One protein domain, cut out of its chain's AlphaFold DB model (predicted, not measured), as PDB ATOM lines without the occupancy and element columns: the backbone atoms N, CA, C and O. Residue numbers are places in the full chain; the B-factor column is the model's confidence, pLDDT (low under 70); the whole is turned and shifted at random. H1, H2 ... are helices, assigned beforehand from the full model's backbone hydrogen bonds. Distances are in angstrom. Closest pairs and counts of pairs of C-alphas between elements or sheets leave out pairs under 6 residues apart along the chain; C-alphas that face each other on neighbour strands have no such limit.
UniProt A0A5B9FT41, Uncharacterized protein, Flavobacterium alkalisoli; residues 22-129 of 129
ATOM      1  N   GLN A  22      -6.654 -27.581 -18.847       44.81
ATOM      2  CA  GLN A  22      -6.680 -26.132 -18.830       44.81
ATOM      3  C   GLN A  22      -7.066 -25.749 -17.404       44.81
ATOM      4  O   GLN A  22      -8.125 -26.156 -16.931       44.81
ATOM      5  N   ASN A  23      -6.191 -25.034 -16.697       50.09
ATOM      6  CA  ASN A  23      -6.529 -24.495 -15.388       50.09
ATOM      7  C   ASN A  23      -7.657 -23.489 -15.600       50.09
ATOM      8  O   ASN A  23      -7.445 -22.384 -16.095       50.09
ATOM      9  N   ILE A  24      -8.878 -23.920 -15.304       52.97
ATOM     10  CA  ILE A  24     -10.074 -23.094 -15.377       52.97
ATOM     11  C   ILE A  24     -10.030 -22.174 -14.160       52.97
ATOM     12  O   ILE A  24     -10.480 -22.512 -13.075       52.97
ATOM     13  N   ASP A  25      -9.396 -21.022 -14.288       56.34
ATOM     14  CA  ASP A  25      -9.354 -20.070 -13.188       56.34
ATOM     15  C   ASP A  25     -10.694 -19.327 -13.030       56.34
ATOM     16  O   ASP A  25     -11.661 -19.510 -13.781       56.34
ATOM     17  N   LYS A  26     -10.748 -18.455 -12.022       54.84
ATOM     18  CA  LYS A  26     -11.922 -17.624 -11.762       54.84
ATOM     19  C   LYS A  26     -12.336 -16.774 -12.966       54.84
ATOM     20  O   LYS A  26     -13.526 -16.582 -13.216       54.84
ATOM     21  N   HIS A  27     -11.352 -16.276 -13.704       59.34
ATOM     22  CA  HIS A  27     -11.563 -15.372 -14.818       59.34
ATOM     23  C   HIS A  27     -12.193 -16.092 -16.011       59.34
ATOM     24  O   HIS A  27     -13.143 -15.578 -16.593       59.34
ATOM     25  N   TYR A  28     -11.738 -17.308 -16.321       62.88
ATOM     26  CA  TYR A  28     -12.338 -18.142 -17.362       62.88
ATOM     27  C   TYR A  28     -13.826 -18.398 -17.088       62.88
ATOM     28  O   TYR A  28     -14.664 -18.282 -17.984       62.88
ATOM     29  N   ILE A  29     -14.179 -18.708 -15.837       60.66
ATOM     30  CA  ILE A  29     -15.576 -18.967 -15.476       60.66
ATOM     31  C   ILE A  29     -16.412 -17.685 -15.572       60.66
ATOM     32  O   ILE A  29     -17.498 -17.721 -16.139       60.66
ATOM     33  N   GLU A  30     -15.907 -16.543 -15.101       57.12
ATOM     34  CA  GLU A  30     -16.584 -15.243 -15.250       57.12
ATOM     35  C   GLU A  30     -16.788 -14.822 -16.711       57.12
ATOM     36  O   GLU A  30     -17.843 -14.282 -17.045       57.12
ATOM     37  N   GLN A  31     -15.807 -15.073 -17.582       59.56
ATOM     38  CA  GLN A  31     -15.867 -14.710 -19.000       59.56
ATOM     39  C   GLN A  31     -16.927 -15.502 -19.769       59.56
ATOM     40  O   GLN A  31     -17.618 -14.944 -20.621       59.56
ATOM     41  N   HIS A  32     -17.048 -16.797 -19.485       58.53
ATOM     42  CA  HIS A  32     -17.984 -17.673 -20.187       58.53
ATOM     43  C   HIS A  32     -19.344 -17.785 -19.483       58.53
ATOM     44  O   HIS A  32     -20.341 -18.101 -20.129       58.53
ATOM     45  N   TYR A  33     -19.398 -17.486 -18.181       56.56
ATOM     46  CA  TYR A  33     -20.576 -17.640 -17.324       56.56
ATOM     47  C   TYR A  33     -20.689 -16.478 -16.319       56.56
ATOM     48  O   TYR A  33     -20.517 -16.660 -15.105       56.56
ATOM     49  N   PRO A  34     -20.990 -15.260 -16.805       48.75
ATOM     50  CA  PRO A  34     -21.064 -14.072 -15.967       48.75
ATOM     51  C   PRO A  34     -22.129 -14.232 -14.879       48.75
ATOM     52  O   PRO A  34     -23.274 -14.598 -15.141       48.75
ATOM     53  N   GLY A  35     -21.742 -13.947 -13.635       45.91
ATOM     54  CA  GLY A  35     -22.629 -14.044 -12.477       45.91
ATOM     55  C   GLY A  35     -22.711 -15.425 -11.820       45.91
ATOM     56  O   GLY A  35     -23.444 -15.569 -10.845       45.91
ATOM     57  N   TRP A  36     -21.929 -16.419 -12.260       51.22
ATOM     58  CA  TRP A  36     -21.829 -17.710 -11.561       51.22
ATOM     59  C   TRP A  36     -21.443 -17.544 -10.081       51.22
ATOM     60  O   TRP A  36     -22.074 -18.130  -9.204       51.22
ATOM     61  N   TYR A  37     -20.503 -16.641  -9.782       51.91
ATOM     62  CA  TYR A  37     -20.130 -16.288  -8.406       51.91
ATOM     63  C   TYR A  37     -21.218 -15.542  -7.631       51.91
ATOM     64  O   TYR A  37     -21.199 -15.562  -6.409       51.91
ATOM     65  N   ILE A  38     -22.177 -14.900  -8.305       43.50
ATOM     66  CA  ILE A  38     -23.274 -14.167  -7.648       43.50
ATOM     67  C   ILE A  38     -24.285 -15.153  -7.043       43.50
ATOM     68  O   ILE A  38     -24.877 -14.878  -6.005       43.50
ATOM     69  N   LEU A  39     -24.456 -16.331  -7.654       41.97
ATOM     70  CA  LEU A  39     -25.274 -17.418  -7.099       41.97
ATOM     71  C   LEU A  39     -24.550 -18.206  -5.993       41.97
ATOM     72  O   LEU A  39     -25.184 -18.962  -5.258       41.97
ATOM     73  N   HIS A  40     -23.235 -18.023  -5.871       47.41
ATOM     74  CA  HIS A  40     -22.352 -18.739  -4.952       47.41
ATOM     75  C   HIS A  40     -21.399 -17.756  -4.259       47.41
ATOM     76  O   HIS A  40     -20.182 -17.936  -4.286       47.41
ATOM     77  N   ASP A  41     -21.969 -16.684  -3.699       42.91
ATOM     78  CA  ASP A  41     -21.229 -15.575  -3.102       42.91
ATOM     79  C   ASP A  41     -20.244 -16.091  -2.034       42.91
ATOM     80  O   ASP A  41     -20.625 -16.608  -0.980       42.91
ATOM     81  N   SER A  42     -18.949 -15.978  -2.340       46.19
ATOM     82  CA  SER A  42     -17.837 -16.472  -1.520       46.19
ATOM     83  C   SER A  42     -17.623 -15.656  -0.245       46.19
ATOM     84  O   SER A  42     -16.667 -15.899   0.487       46.19
ATOM     85  N   THR A  43     -18.461 -14.653   0.020       45.47
ATOM     86  CA  THR A  43     -18.437 -13.916   1.288       45.47
ATOM     87  C   THR A  43     -18.862 -14.777   2.482       45.47
ATOM     88  O   THR A  43     -18.562 -14.402   3.614       45.47
ATOM     89  N   LEU A  44     -19.484 -15.946   2.253       43.38
ATOM     90  CA  LEU A  44     -19.931 -16.861   3.314       43.38
ATOM     91  C   LEU A  44     -19.104 -18.154   3.470       43.38
ATOM     92  O   LEU A  44     -19.167 -18.756   4.536       43.38
ATOM     93  N   GLU A  45     -18.294 -18.570   2.487       45.38
ATOM     94  CA  GLU A  45     -17.378 -19.721   2.620       45.38
ATOM     95  C   GLU A  45     -16.058 -19.448   1.857       45.38
ATOM     96  O   GLU A  45     -16.068 -19.344   0.627       45.38
ATOM     97  N   PRO A  46     -14.903 -19.326   2.545       44.84
ATOM     98  CA  PRO A  46     -13.637 -18.893   1.940       44.84
ATOM     99  C   PRO A  46     -12.859 -19.989   1.182       44.84
ATOM    100  O   PRO A  46     -11.719 -19.751   0.783       44.84
ATOM    101  N   GLU A  47     -13.411 -21.190   1.006       51.03
ATOM    102  CA  GLU A  47     -12.566 -22.393   0.907       51.03
ATOM    103  C   GLU A  47     -12.230 -22.891  -0.502       51.03
ATOM    104  O   GLU A  47     -11.265 -23.632  -0.655       51.03
ATOM    105  N   CYS A  48     -12.961 -22.490  -1.542       52.47
ATOM    106  CA  CYS A  48     -12.730 -23.025  -2.885       52.47
ATOM    107  C   CYS A  48     -12.149 -21.936  -3.818       52.47
ATOM    108  O   CYS A  48     -12.879 -21.329  -4.606       52.47
ATOM    109  N   LYS A  49     -10.846 -21.643  -3.710       50.09
ATOM    110  CA  LYS A  49     -10.114 -20.752  -4.632       50.09
ATOM    111  C   LYS A  49      -9.444 -21.625  -5.698       50.09
ATOM    112  O   LYS A  49      -8.650 -22.450  -5.323       50.09
ATOM    113  N   GLU A  50      -9.726 -21.438  -6.991       48.47
ATOM    114  CA  GLU A  50      -9.182 -22.228  -8.135       48.47
ATOM    115  C   GLU A  50      -9.944 -23.530  -8.473       48.47
ATOM    116  O   GLU A  50     -10.715 -24.034  -7.666       48.47
ATOM    117  N   PHE A  51      -9.814 -24.056  -9.701       49.19
ATOM    118  CA  PHE A  51     -10.642 -25.174 -10.203       49.19
ATOM    119  C   PHE A  51     -10.242 -26.549  -9.682       49.19
ATOM    120  O   PHE A  51     -11.125 -27.354  -9.386       49.19
ATOM    121  N   GLU A  52      -8.948 -26.838  -9.533       47.84
ATOM    122  CA  GLU A  52      -8.505 -28.100  -8.923       47.84
ATOM    123  C   GLU A  52      -8.821 -28.126  -7.424       47.84
ATOM    124  O   GLU A  52      -9.392 -29.095  -6.914       47.84
ATOM    125  N   GLU A  53      -8.527 -27.025  -6.731       55.66
ATOM    126  CA  GLU A  53      -8.899 -26.833  -5.330       55.66
ATOM    127  C   GLU A  53     -10.422 -26.816  -5.168       55.66
ATOM    128  O   GLU A  53     -10.947 -27.464  -4.269       55.66
ATOM    129  N   GLY A  54     -11.152 -26.185  -6.089       63.75
ATOM    130  CA  GLY A  54     -12.609 -26.128  -6.103       63.75
ATOM    131  C   GLY A  54     -13.258 -27.481  -6.358       63.75
ATOM    132  O   GLY A  54     -14.205 -27.836  -5.665       63.75
ATOM    133  N   THR A  55     -12.712 -28.284  -7.269       69.94
ATOM    134  CA  THR A  55     -13.172 -29.658  -7.506       69.94
ATOM    135  C   THR A  55     -12.971 -30.513  -6.257       69.94
ATOM    136  O   THR A  55     -13.901 -31.183  -5.810       69.94
ATOM    137  N   ARG A  56     -11.782 -30.457  -5.641       69.88
ATOM    138  CA  ARG A  56     -11.477 -31.195  -4.404       69.88
ATOM    139  C   ARG A  56     -12.368 -30.751  -3.236       69.88
ATOM    140  O   ARG A  56     -12.936 -31.593  -2.548       69.88
ATOM    141  N   CYS A  57     -12.506 -29.443  -3.049       71.81
ATOM    142  CA  CYS A  57     -13.327 -28.791  -2.028       71.81
ATOM    143  C   CYS A  57     -14.807 -29.191  -2.157       71.81
ATOM    144  O   CYS A  57     -15.423 -29.647  -1.195       71.81
ATOM    145  N   LEU A  58     -15.364 -29.114  -3.371       78.25
ATOM    146  CA  LEU A  58     -16.746 -29.505  -3.647       78.25
ATOM    147  C   LEU A  58     -16.985 -30.999  -3.447       78.25
ATOM    148  O   LEU A  58     -17.991 -31.358  -2.844       78.25
ATOM    149  N   ASN A  59     -16.072 -31.859  -3.907       82.69
ATOM    150  CA  ASN A  59     -16.185 -33.301  -3.686       82.69
ATOM    151  C   ASN A  59     -16.217 -33.631  -2.192       82.69
ATOM    152  O   ASN A  59     -17.132 -34.325  -1.755       82.69
ATOM    153  N   ARG A  60     -15.309 -33.045  -1.400       81.19
ATOM    154  CA  ARG A  60     -15.302 -33.201   0.060       81.19
ATOM    155  C   ARG A  60     -16.642 -32.783   0.676       81.19
ATOM    156  O   ARG A  60     -17.222 -33.543   1.440       81.19
ATOM    157  N   HIS A  61     -17.182 -31.619   0.306       80.62
ATOM    158  CA  HIS A  61     -18.474 -31.165   0.843       80.62
ATOM    159  C   HIS A  61     -19.637 -32.073   0.425       80.62
ATOM    160  O   HIS A  61     -20.554 -32.305   1.211       80.62
ATOM    161  N   ILE A  62     -19.634 -32.588  -0.807       88.50
ATOM    162  CA  ILE A  62     -20.647 -33.544  -1.275       88.50
ATOM    163  C   ILE A  62     -20.577 -34.834  -0.452       88.50
ATOM    164  O   ILE A  62     -21.626 -35.337  -0.049       88.50
ATOM    165  N   GLU A  63     -19.376 -35.351  -0.189       88.44
ATOM    166  CA  GLU A  63     -19.149 -36.546   0.631       88.44
ATOM    167  C   GLU A  63     -19.614 -36.337   2.079       88.44
ATOM    168  O   GLU A  63     -20.373 -37.150   2.605       88.44
ATOM    169  N   GLU A  64     -19.240 -35.217   2.699       83.31
ATOM    170  CA  GLU A  64     -19.659 -34.856   4.058       83.31
ATOM    171  C   GLU A  64     -21.186 -34.746   4.168       83.31
ATOM    172  O   GLU A  64     -21.801 -35.341   5.057       83.31
ATOM    173  N   LEU A  65     -21.828 -34.039   3.231       85.50
ATOM    174  CA  LEU A  65     -23.285 -33.917   3.190       85.50
ATOM    175  C   LEU A  65     -23.959 -35.271   2.960       85.50
ATOM    176  O   LEU A  65     -24.957 -35.568   3.619       85.50
ATOM    177  N   ALA A  66     -23.426 -36.096   2.053       93.94
ATOM    178  CA  ALA A  66     -23.947 -37.434   1.798       93.94
ATOM    179  C   ALA A  66     -23.919 -38.281   3.070       93.94
ATOM    180  O   ALA A  66     -24.941 -38.861   3.428       93.94
ATOM    181  N   GLN A  67     -22.797 -38.281   3.791       91.56
ATOM    182  CA  GLN A  67     -22.642 -39.048   5.024       91.56
ATOM    183  C   GLN A  67     -23.643 -38.611   6.101       91.56
ATOM    184  O   GLN A  67     -24.248 -39.451   6.772       91.56
ATOM    185  N   VAL A  68     -23.854 -37.300   6.267       88.62
ATOM    186  CA  VAL A  68     -24.845 -36.772   7.219       88.62
ATOM    187  C   VAL A  68     -26.263 -37.178   6.815       88.62
ATOM    188  O   VAL A  68     -27.035 -37.635   7.661       88.62
ATOM    189  N   ILE A  69     -26.608 -37.063   5.528       91.12
ATOM    190  CA  ILE A  69     -27.914 -37.481   5.010       91.12
ATOM    191  C   ILE A  69     -28.125 -38.980   5.246       91.12
ATOM    192  O   ILE A  69     -29.174 -39.365   5.755       91.12
ATOM    193  N   GLU A  70     -27.145 -39.824   4.925       94.44
ATOM    194  CA  GLU A  70     -27.217 -41.275   5.129       94.44
ATOM    195  C   GLU A  70     -27.474 -41.628   6.594       94.44
ATOM    196  O   GLU A  70     -28.375 -42.417   6.882       94.44
ATOM    197  N   ASN A  71     -26.773 -40.971   7.523       90.12
ATOM    198  CA  ASN A  71     -26.981 -41.156   8.957       90.12
ATOM    199  C   ASN A  71     -28.406 -40.763   9.387       90.12
ATOM    200  O   ASN A  71     -29.055 -41.492  10.137       90.12
ATOM    201  N   MET A  72     -28.934 -39.641   8.882       88.50
ATOM    202  CA  MET A  72     -30.305 -39.208   9.181       88.50
ATOM    203  C   MET A  72     -31.364 -40.138   8.580       88.50
ATOM    204  O   MET A  72     -32.365 -40.447   9.229       88.50
ATOM    205  N   VAL A  73     -31.158 -40.603   7.346       91.81
ATOM    206  CA  VAL A  73     -32.066 -41.550   6.687       91.81
ATOM    207  C   VAL A  73     -32.055 -42.898   7.405       91.81
ATOM    208  O   VAL A  73     -33.120 -43.489   7.571       91.81
ATOM    209  N   ALA A  74     -30.894 -43.362   7.870       90.00
ATOM    210  CA  ALA A  74     -30.775 -44.579   8.668       90.00
ATOM    211  C   ALA A  74     -31.493 -44.461  10.023       90.00
ATOM    212  O   ALA A  74     -32.108 -45.428  10.469       90.00
ATOM    213  N   ALA A  75     -31.469 -43.280  10.654       88.06
ATOM    214  CA  ALA A  75     -32.180 -43.032  11.907       88.06
ATOM    215  C   ALA A  75     -33.714 -42.990  11.740       88.06
ATOM    216  O   ALA A  75     -34.441 -43.380  12.652       88.06
ATOM    217  N   ALA A  76     -34.215 -42.536  10.584       85.12
ATOM    218  CA  ALA A  76     -35.647 -42.432  10.289       85.12
ATOM    219  C   ALA A  76     -35.976 -42.896   8.852       85.12
ATOM    220  O   ALA A  76     -36.282 -42.076   7.966       85.12
ATOM    221  N   PRO A  77     -35.927 -44.216   8.589       85.25
ATOM    222  CA  PRO A  77     -36.092 -44.747   7.248       85.25
ATOM    223  C   PRO A  77     -37.550 -44.633   6.807       85.25
ATOM    224  O   PRO A  77     -38.465 -45.210   7.388       85.25
ATOM    225  N   THR A  78     -37.771 -43.909   5.715       85.00
ATOM    226  CA  THR A  78     -39.052 -43.900   5.004       85.00
ATOM    227  C   THR A  78     -38.806 -44.299   3.559       85.00
ATOM    228  O   THR A  78     -37.741 -44.015   3.013       85.00
ATOM    229  N   LYS A  79     -39.796 -44.907   2.892       81.25
ATOM    230  CA  LYS A  79     -39.689 -45.245   1.458       81.25
ATOM    231  C   LYS A  79     -39.271 -44.035   0.619       81.25
ATOM    232  O   LYS A  79     -38.480 -44.157  -0.304       81.25
ATOM    233  N   LYS A  80     -39.761 -42.845   0.987       77.38
ATOM    234  CA  LYS A  80     -39.285 -41.590   0.412       77.38
ATOM    235  C   LYS A  80     -37.801 -41.419   0.736       77.38
ATOM    236  O   LYS A  80     -37.001 -41.354  -0.176       77.38
ATOM    237  N   ASN A  81     -37.372 -41.399   1.983       85.62
ATOM    238  CA  ASN A  81     -35.980 -41.094   2.318       85.62
ATOM    239  C   ASN A  81     -34.938 -42.092   1.781       85.62
ATOM    240  O   ASN A  81     -33.833 -41.661   1.491       85.62
ATOM    241  N   LEU A  82     -35.275 -43.366   1.564       88.50
ATOM    242  CA  LEU A  82     -34.332 -44.355   1.019       88.50
ATOM    243  C   LEU A  82     -33.873 -44.022  -0.415       88.50
ATOM    244  O   LEU A  82     -32.693 -44.147  -0.724       88.50
ATOM    245  N   ASP A  83     -34.760 -43.477  -1.252       91.31
ATOM    246  CA  ASP A  83     -34.437 -43.095  -2.640       91.31
ATOM    247  C   ASP A  83     -33.862 -41.665  -2.754       91.31
ATOM    248  O   ASP A  83     -33.984 -41.005  -3.794       91.31
ATOM    249  N   TRP A  84     -33.311 -41.109  -1.671       93.81
ATOM    250  CA  TRP A  84     -32.888 -39.705  -1.631       93.81
ATOM    251  C   TRP A  84     -31.837 -39.357  -2.679       93.81
ATOM    252  O   TRP A  84     -31.970 -38.329  -3.348       93.81
ATOM    253  N   LYS A  85     -30.839 -40.229  -2.848       94.31
ATOM    254  CA  LYS A  85     -29.706 -39.999  -3.742       94.31
ATOM    255  C   LYS A  85     -30.173 -39.905  -5.190       94.31
ATOM    256  O   LYS A  85     -29.952 -38.889  -5.842       94.31
ATOM    257  N   ALA A  86     -30.969 -40.880  -5.633       94.12
ATOM    258  CA  ALA A  86     -31.559 -40.895  -6.971       94.12
ATOM    259  C   ALA A  86     -32.434 -39.656  -7.247       94.12
ATOM    260  O   ALA A  86     -32.406 -39.096  -8.343       94.12
ATOM    261  N   ARG A  87     -33.196 -39.170  -6.254       92.56
ATOM    262  CA  ARG A  87     -33.973 -37.926  -6.408       92.56
ATOM    263  C   ARG A  87     -33.094 -36.691  -6.552       92.56
ATOM    264  O   ARG A  87     -33.420 -35.813  -7.354       92.56
ATOM    265  N   CYS A  88     -32.032 -36.597  -5.759       94.12
ATOM    266  CA  CYS A  88     -31.092 -35.487  -5.837       94.12
ATOM    267  C   CYS A  88     -30.383 -35.485  -7.198       94.12
ATOM    268  O   CYS A  88     -30.410 -34.476  -7.900       94.12
ATOM    269  N   GLU A  89     -29.882 -36.639  -7.639       94.69
ATOM    270  CA  GLU A  89     -29.267 -36.818  -8.960       94.69
ATOM    271  C   GLU A  89     -30.229 -36.467 -10.104       94.69
ATOM    272  O   GLU A  89     -29.839 -35.811 -11.070       94.69
ATOM    273  N   ALA A  90     -31.512 -36.827  -9.997       95.00
ATOM    274  CA  ALA A  90     -32.515 -36.458 -10.992       95.00
ATOM    275  C   ALA A  90     -32.706 -34.933 -11.100       95.00
ATOM    276  O   ALA A  90     -32.843 -34.411 -12.211       95.00
ATOM    277  N   LYS A  91     -32.687 -34.204  -9.972       93.06
ATOM    278  CA  LYS A  91     -32.731 -32.731  -9.972       93.06
ATOM    279  C   LYS A  91     -31.485 -32.136 -10.626       93.06
ATOM    280  O   LYS A  91     -31.625 -31.280 -11.500       93.06
ATOM    281  N   VAL A  92     -30.299 -32.630 -10.260       92.31
ATOM    282  CA  VAL A  92     -29.024 -32.199 -10.854       92.31
ATOM    283  C   VAL A  92     -29.046 -32.412 -12.364       92.31
ATOM    284  O   VAL A  92     -28.858 -31.474 -13.131       92.31
ATOM    285  N   ASN A  93     -29.385 -33.619 -12.816       93.75
ATOM    286  CA  ASN A  93     -29.447 -33.947 -14.238       93.75
ATOM    287  C   ASN A  93     -30.466 -33.094 -15.000       93.75
ATOM    288  O   ASN A  93     -30.204 -32.687 -16.131       93.75
ATOM    289  N   LYS A  94     -31.623 -32.790 -14.400       91.75
ATOM    290  CA  LYS A  94     -32.620 -31.901 -15.009       91.75
ATOM    291  C   LYS A  94     -32.075 -30.485 -15.217       91.75
ATOM    292  O   LYS A  94     -32.389 -29.882 -16.243       91.75
ATOM    293  N   HIS A  95     -31.288 -29.967 -14.275       86.50
ATOM    294  CA  HIS A  95     -30.649 -28.658 -14.399       86.50
ATOM    295  C   HIS A  95     -29.538 -28.679 -15.456       86.50
ATOM    296  O   HIS A  95     -29.569 -27.893 -16.400       86.50
ATOM    297  N   MET A  96     -28.634 -29.660 -15.377       86.19
ATOM    298  CA  MET A  96     -27.471 -29.759 -16.265       86.19
ATOM    299  C   MET A  96     -27.822 -30.003 -17.739       86.19
ATOM    300  O   MET A  96     -27.013 -29.703 -18.608       86.19
ATOM    301  N   LYS A  97     -29.030 -30.494 -18.054       88.44
ATOM    302  CA  LYS A  97     -29.521 -30.598 -19.444       88.44
ATOM    303  C   LYS A  97     -29.629 -29.253 -20.166       88.44
ATOM    304  O   LYS A  97     -29.655 -29.244 -21.389       88.44
ATOM    305  N   LYS A  98     -29.760 -28.152 -19.423       81.19
ATOM    306  CA  LYS A  98     -29.882 -26.793 -19.971       81.19
ATOM    307  C   LYS A  98     -28.545 -26.050 -20.017       81.19
ATOM    308  O   LYS A  98     -28.529 -24.889 -20.398       81.19
ATOM    309  N   VAL A  99     -27.468 -26.691 -19.564       76.62
ATOM    310  CA  VAL A  99     -26.130 -26.107 -19.509       76.62
ATOM    311  C   VAL A  99     -25.355 -26.583 -20.731       76.62
ATOM    312  O   VAL A  99     -25.208 -27.794 -20.946       76.62
ATOM    313  N   ASP A 100     -24.878 -25.623 -21.518       78.62
ATOM    314  CA  ASP A 100     -24.075 -25.878 -22.710       78.62
ATOM    315  C   ASP A 100     -22.812 -26.670 -22.374       78.62
ATOM    316  O   ASP A 100     -22.300 -26.631 -21.252       78.62
ATOM    317  N   ASP A 101     -22.330 -27.444 -23.344       77.06
ATOM    318  CA  ASP A 101     -21.135 -28.252 -23.150       77.06
ATOM    319  C   ASP A 101     -19.888 -27.376 -23.080       77.06
ATOM    320  O   ASP A 101     -19.592 -26.623 -24.007       77.06
ATOM    321  N   SER A 102     -19.179 -27.444 -21.956       68.31
ATOM    322  CA  SER A 102     -17.977 -26.655 -21.728       68.31
ATOM    323  C   SER A 102     -17.081 -27.291 -20.673       68.31
ATOM    324  O   SER A 102     -17.560 -28.074 -19.847       68.31
ATOM    325  N   PRO A 103     -15.800 -26.894 -20.622       64.69
ATOM    326  CA  PRO A 103     -14.892 -27.331 -19.567       64.69
ATOM    327  C   PRO A 103     -15.380 -26.993 -18.139       64.69
ATOM    328  O   PRO A 103     -15.017 -27.672 -17.184       64.69
ATOM    329  N   ALA A 104     -16.247 -25.984 -17.968       69.44
ATOM    330  CA  ALA A 104     -16.788 -25.587 -16.663       69.44
ATOM    331  C   ALA A 104     -18.008 -26.418 -16.213       69.44
ATOM    332  O   ALA A 104     -18.385 -26.383 -15.039       69.44
ATOM    333  N   LYS A 105     -18.631 -27.177 -17.121       77.81
ATOM    334  CA  LYS A 105     -19.880 -27.912 -16.870       77.81
ATOM    335  C   LYS A 105     -19.766 -28.937 -15.746       77.81
ATOM    336  O   LYS A 105     -20.718 -29.110 -14.983       77.81
ATOM    337  N   ASP A 106     -18.618 -29.592 -15.616       79.56
ATOM    338  CA  ASP A 106     -18.388 -30.573 -14.554       79.56
ATOM    339  C   ASP A 106     -18.264 -29.904 -13.183       79.56
ATOM    340  O   ASP A 106     -18.887 -30.353 -12.219       79.56
ATOM    341  N   LEU A 107     -17.568 -28.767 -13.102       75.44
ATOM    342  CA  LEU A 107     -17.505 -27.987 -11.868       75.44
ATOM    343  C   LEU A 107     -18.890 -27.452 -11.475       75.44
ATOM    344  O   LEU A 107     -19.273 -27.520 -10.307       75.44
ATOM    345  N   MET A 108     -19.681 -26.996 -12.451       76.69
ATOM    346  CA  MET A 108     -21.073 -26.594 -12.225       76.69
ATOM    347  C   MET A 108     -21.926 -27.758 -11.718       76.69
ATOM    348  O   MET A 108     -22.717 -27.585 -10.791       76.69
ATOM    349  N   ARG A 109     -21.751 -28.959 -12.283       87.31
ATOM    350  CA  ARG A 109     -22.439 -30.165 -11.814       87.31
ATOM    351  C   ARG A 109     -22.096 -30.460 -10.356       87.31
ATOM    352  O   ARG A 109     -23.011 -30.767  -9.592       87.31
ATOM    353  N   LEU A 110     -20.827 -30.358  -9.962       85.50
ATOM    354  CA  LEU A 110     -20.399 -30.566  -8.576       85.50
ATOM    355  C   LEU A 110     -21.000 -29.513  -7.639       85.50
ATOM    356  O   LEU A 110     -21.649 -29.868  -6.655       85.50
ATOM    357  N   ALA A 111     -20.874 -28.228  -7.977       79.69
ATOM    358  CA  ALA A 111     -21.426 -27.136  -7.174       79.69
ATOM    359  C   ALA A 111     -22.941 -27.288  -6.980       79.69
ATOM    360  O   ALA A 111     -23.444 -27.228  -5.858       79.69
ATOM    361  N   TYR A 112     -23.660 -27.600  -8.057       85.06
ATOM    362  CA  TYR A 112     -25.099 -27.815  -7.995       85.06
ATOM    363  C   TYR A 112     -25.474 -29.086  -7.219       85.06
ATOM    364  O   TYR A 112     -26.471 -29.101  -6.502       85.06
ATOM    365  N   THR A 113     -24.669 -30.150  -7.298       89.00
ATOM    366  CA  THR A 113     -24.871 -31.364  -6.487       89.00
ATOM    367  C   THR A 113     -24.770 -31.056  -4.995       89.00
ATOM    368  O   THR A 113     -25.669 -31.434  -4.243       89.00
ATOM    369  N   ARG A 114     -23.733 -30.316  -4.578       86.12
ATOM    370  CA  ARG A 114     -23.572 -29.847  -3.192       86.12
ATOM    371  C   ARG A 114     -24.817 -29.093  -2.724       86.12
ATOM    372  O   ARG A 114     -25.337 -29.384  -1.651       86.12
ATOM    373  N   ASP A 115     -25.312 -28.155  -3.525       81.94
ATOM    374  CA  ASP A 115     -26.442 -27.306  -3.136       81.94
ATOM    375  C   ASP A 115     -27.750 -28.100  -3.034       81.94
ATOM    376  O   ASP A 115     -28.484 -27.956  -2.057       81.94
ATOM    377  N   ILE A 116     -27.999 -29.028  -3.963       87.56
ATOM    378  CA  ILE A 116     -29.146 -29.942  -3.882       87.56
ATOM    379  C   ILE A 116     -29.068 -30.837  -2.634       87.56
ATOM    380  O   ILE A 116     -30.100 -31.113  -2.017       87.56
ATOM    381  N   TYR A 117     -27.872 -31.279  -2.236       90.12
ATOM    382  CA  TYR A 117     -27.691 -32.051  -1.003       90.12
ATOM    383  C   TYR A 117     -27.933 -31.180   0.238       90.12
ATOM    384  O   TYR A 117     -28.653 -31.617   1.137       90.12
ATOM    385  N   LYS A 118     -27.430 -29.934   0.268       83.75
ATOM    386  CA  LYS A 118     -27.727 -28.960   1.338       83.75
ATOM    387  C   LYS A 118     -29.240 -28.728   1.464       83.75
ATOM    388  O   LYS A 118     -29.787 -28.839   2.560       83.75
ATOM    389  N   GLU A 119     -29.939 -28.475   0.355       86.44
ATOM    390  CA  GLU A 119     -31.401 -28.313   0.331       86.44
ATOM    391  C   GLU A 119     -32.130 -29.541   0.890       86.44
ATOM    392  O   GLU A 119     -33.071 -29.409   1.677       86.44
ATOM    393  N   TYR A 120     -31.708 -30.739   0.480       89.81
ATOM    394  CA  TYR A 120     -32.324 -31.980   0.931       89.81
ATOM    395  C   TYR A 120     -32.111 -32.214   2.428       89.81
ATOM    396  O   TYR A 120     -33.050 -32.584   3.129       89.81
ATOM    397  N   LEU A 121     -30.903 -31.953   2.929       86.06
ATOM    398  CA  LEU A 121     -30.590 -32.050   4.348       86.06
ATOM    399  C   LEU A 121     -31.453 -31.087   5.178       86.06
ATOM    400  O   LEU A 121     -32.023 -31.492   6.189       86.06
ATOM    401  N   ILE A 122     -31.630 -29.841   4.726       84.12
ATOM    402  CA  ILE A 122     -32.522 -28.870   5.382       84.12
ATOM    403  C   ILE A 122     -33.970 -29.387   5.419       84.12
ATOM    404  O   ILE A 122     -34.639 -29.268   6.445       84.12
ATOM    405  N   ASP A 123     -34.465 -29.964   4.321       85.88
ATOM    406  CA  ASP A 123     -35.809 -30.558   4.251       85.88
ATOM    407  C   ASP A 123     -35.960 -31.779   5.179       85.88
ATOM    408  O   ASP A 123     -37.016 -31.961   5.782       85.88
ATOM    409  N   LEU A 124     -34.909 -32.592   5.339       84.50
ATOM    410  CA  LEU A 124     -34.889 -33.695   6.302       84.50
ATOM    411  C   LEU A 124     -34.964 -33.194   7.747       84.50
ATOM    412  O   LEU A 124     -35.797 -33.679   8.509       84.50
ATOM    413  N   VAL A 125     -34.136 -32.211   8.112       82.12
ATOM    414  CA  VAL A 125     -34.113 -31.639   9.469       82.12
ATOM    415  C   VAL A 125     -35.456 -30.988   9.804       82.12
ATOM    416  O   VAL A 125     -36.016 -31.254  10.862       82.12
ATOM    417  N   LYS A 126     -36.032 -30.205   8.882       78.88
ATOM    418  CA  LYS A 126     -37.344 -29.558   9.073       78.88
ATOM    419  C   LYS A 126     -38.509 -30.530   9.253       78.88
ATOM    420  O   LYS A 126     -39.547 -30.106   9.734       78.88
ATOM    421  N   LYS A 127     -38.379 -31.783   8.811       64.62
ATOM    422  CA  LYS A 127     -39.416 -32.818   8.961       64.62
ATOM    423  C   LYS A 127     -39.233 -33.691  10.197       64.62
ATOM    424  O   LYS A 127     -40.147 -34.436  10.533       64.62
ATOM    425  N   ALA A 128     -38.050 -33.662  10.805       57.16
ATOM    426  CA  ALA A 128     -37.753 -34.384  12.038       57.16
ATOM    427  C   ALA A 128     -38.208 -33.617  13.297       57.16
ATOM    428  O   ALA A 128     -38.275 -34.213  14.372       57.16
ATOM    429  N   HIS A 129     -38.521 -32.327  13.150       46.81
ATOM    430  CA  HIS A 129     -39.087 -31.435  14.164       46.81
ATOM    431  C   HIS A 129     -40.527 -31.061  13.807       46.81
ATOM    432  O   HIS A 129     -41.297 -30.788  14.754       46.81
TER     433      HIS A 129
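This is residues 22 to 129 of the 129 residues of an uncharacterized protein of Flavobacterium alkalisoli (UniProt A0A5B9FT41). Two long helices, H3 and H6, run side by side the same way, and the shorter H5 packs on H6, running the opposite way. H1 and tiny H2 form a loosely attached head near the beginning of H3; tiny H4 lies near its end. The 108 printed residues hold six named helices, H1 to H6, and no named strand: all helix, elongated, 44 by 29 by 21 A, only just compact, close to loose, radius of gyration of the C-alphas 15.2 A.

H1 spans residues 26 to 32, from C-alpha (-11.922, -17.624, -11.762); H2, 36 to 39; H3, 51 to 75, 35.7 A; H4, 79 to 82; H5, 84 to 96, 18.5 A; H6, 105 to 128, 34.6 A, to C-alpha (-37.753, -34.384, 12.038).

H1 and H2 only just touch, only at the corner (C-alphas of Glu 30 and Trp 36, the closest, 6.9 A). H3 and H4 are close but not clearly touching (closest C-alphas, Val 73 and Asn 81, 5.9 A). H3 touches H6 at a shallow tilt of 25 degrees (closest C-alphas, Ile 62 and Arg 114, 5.1 A). H5 and H6, a helical hairpin, touch at a steep tilt of 41 degrees (closest C-alphas, Val 92 and Thr 113, 6.1 A). In H1, H3, H5 and H6 every O i to N i+4 pair is within hydrogen-bond range; H2 and H4 are too short for one.

The printed part has no cut. The link H2 to H3 is long; its residues 41 to 46 stand free. pLDDT is under 70 at residues 22 to 56, 102 to 104 and 127 to 129.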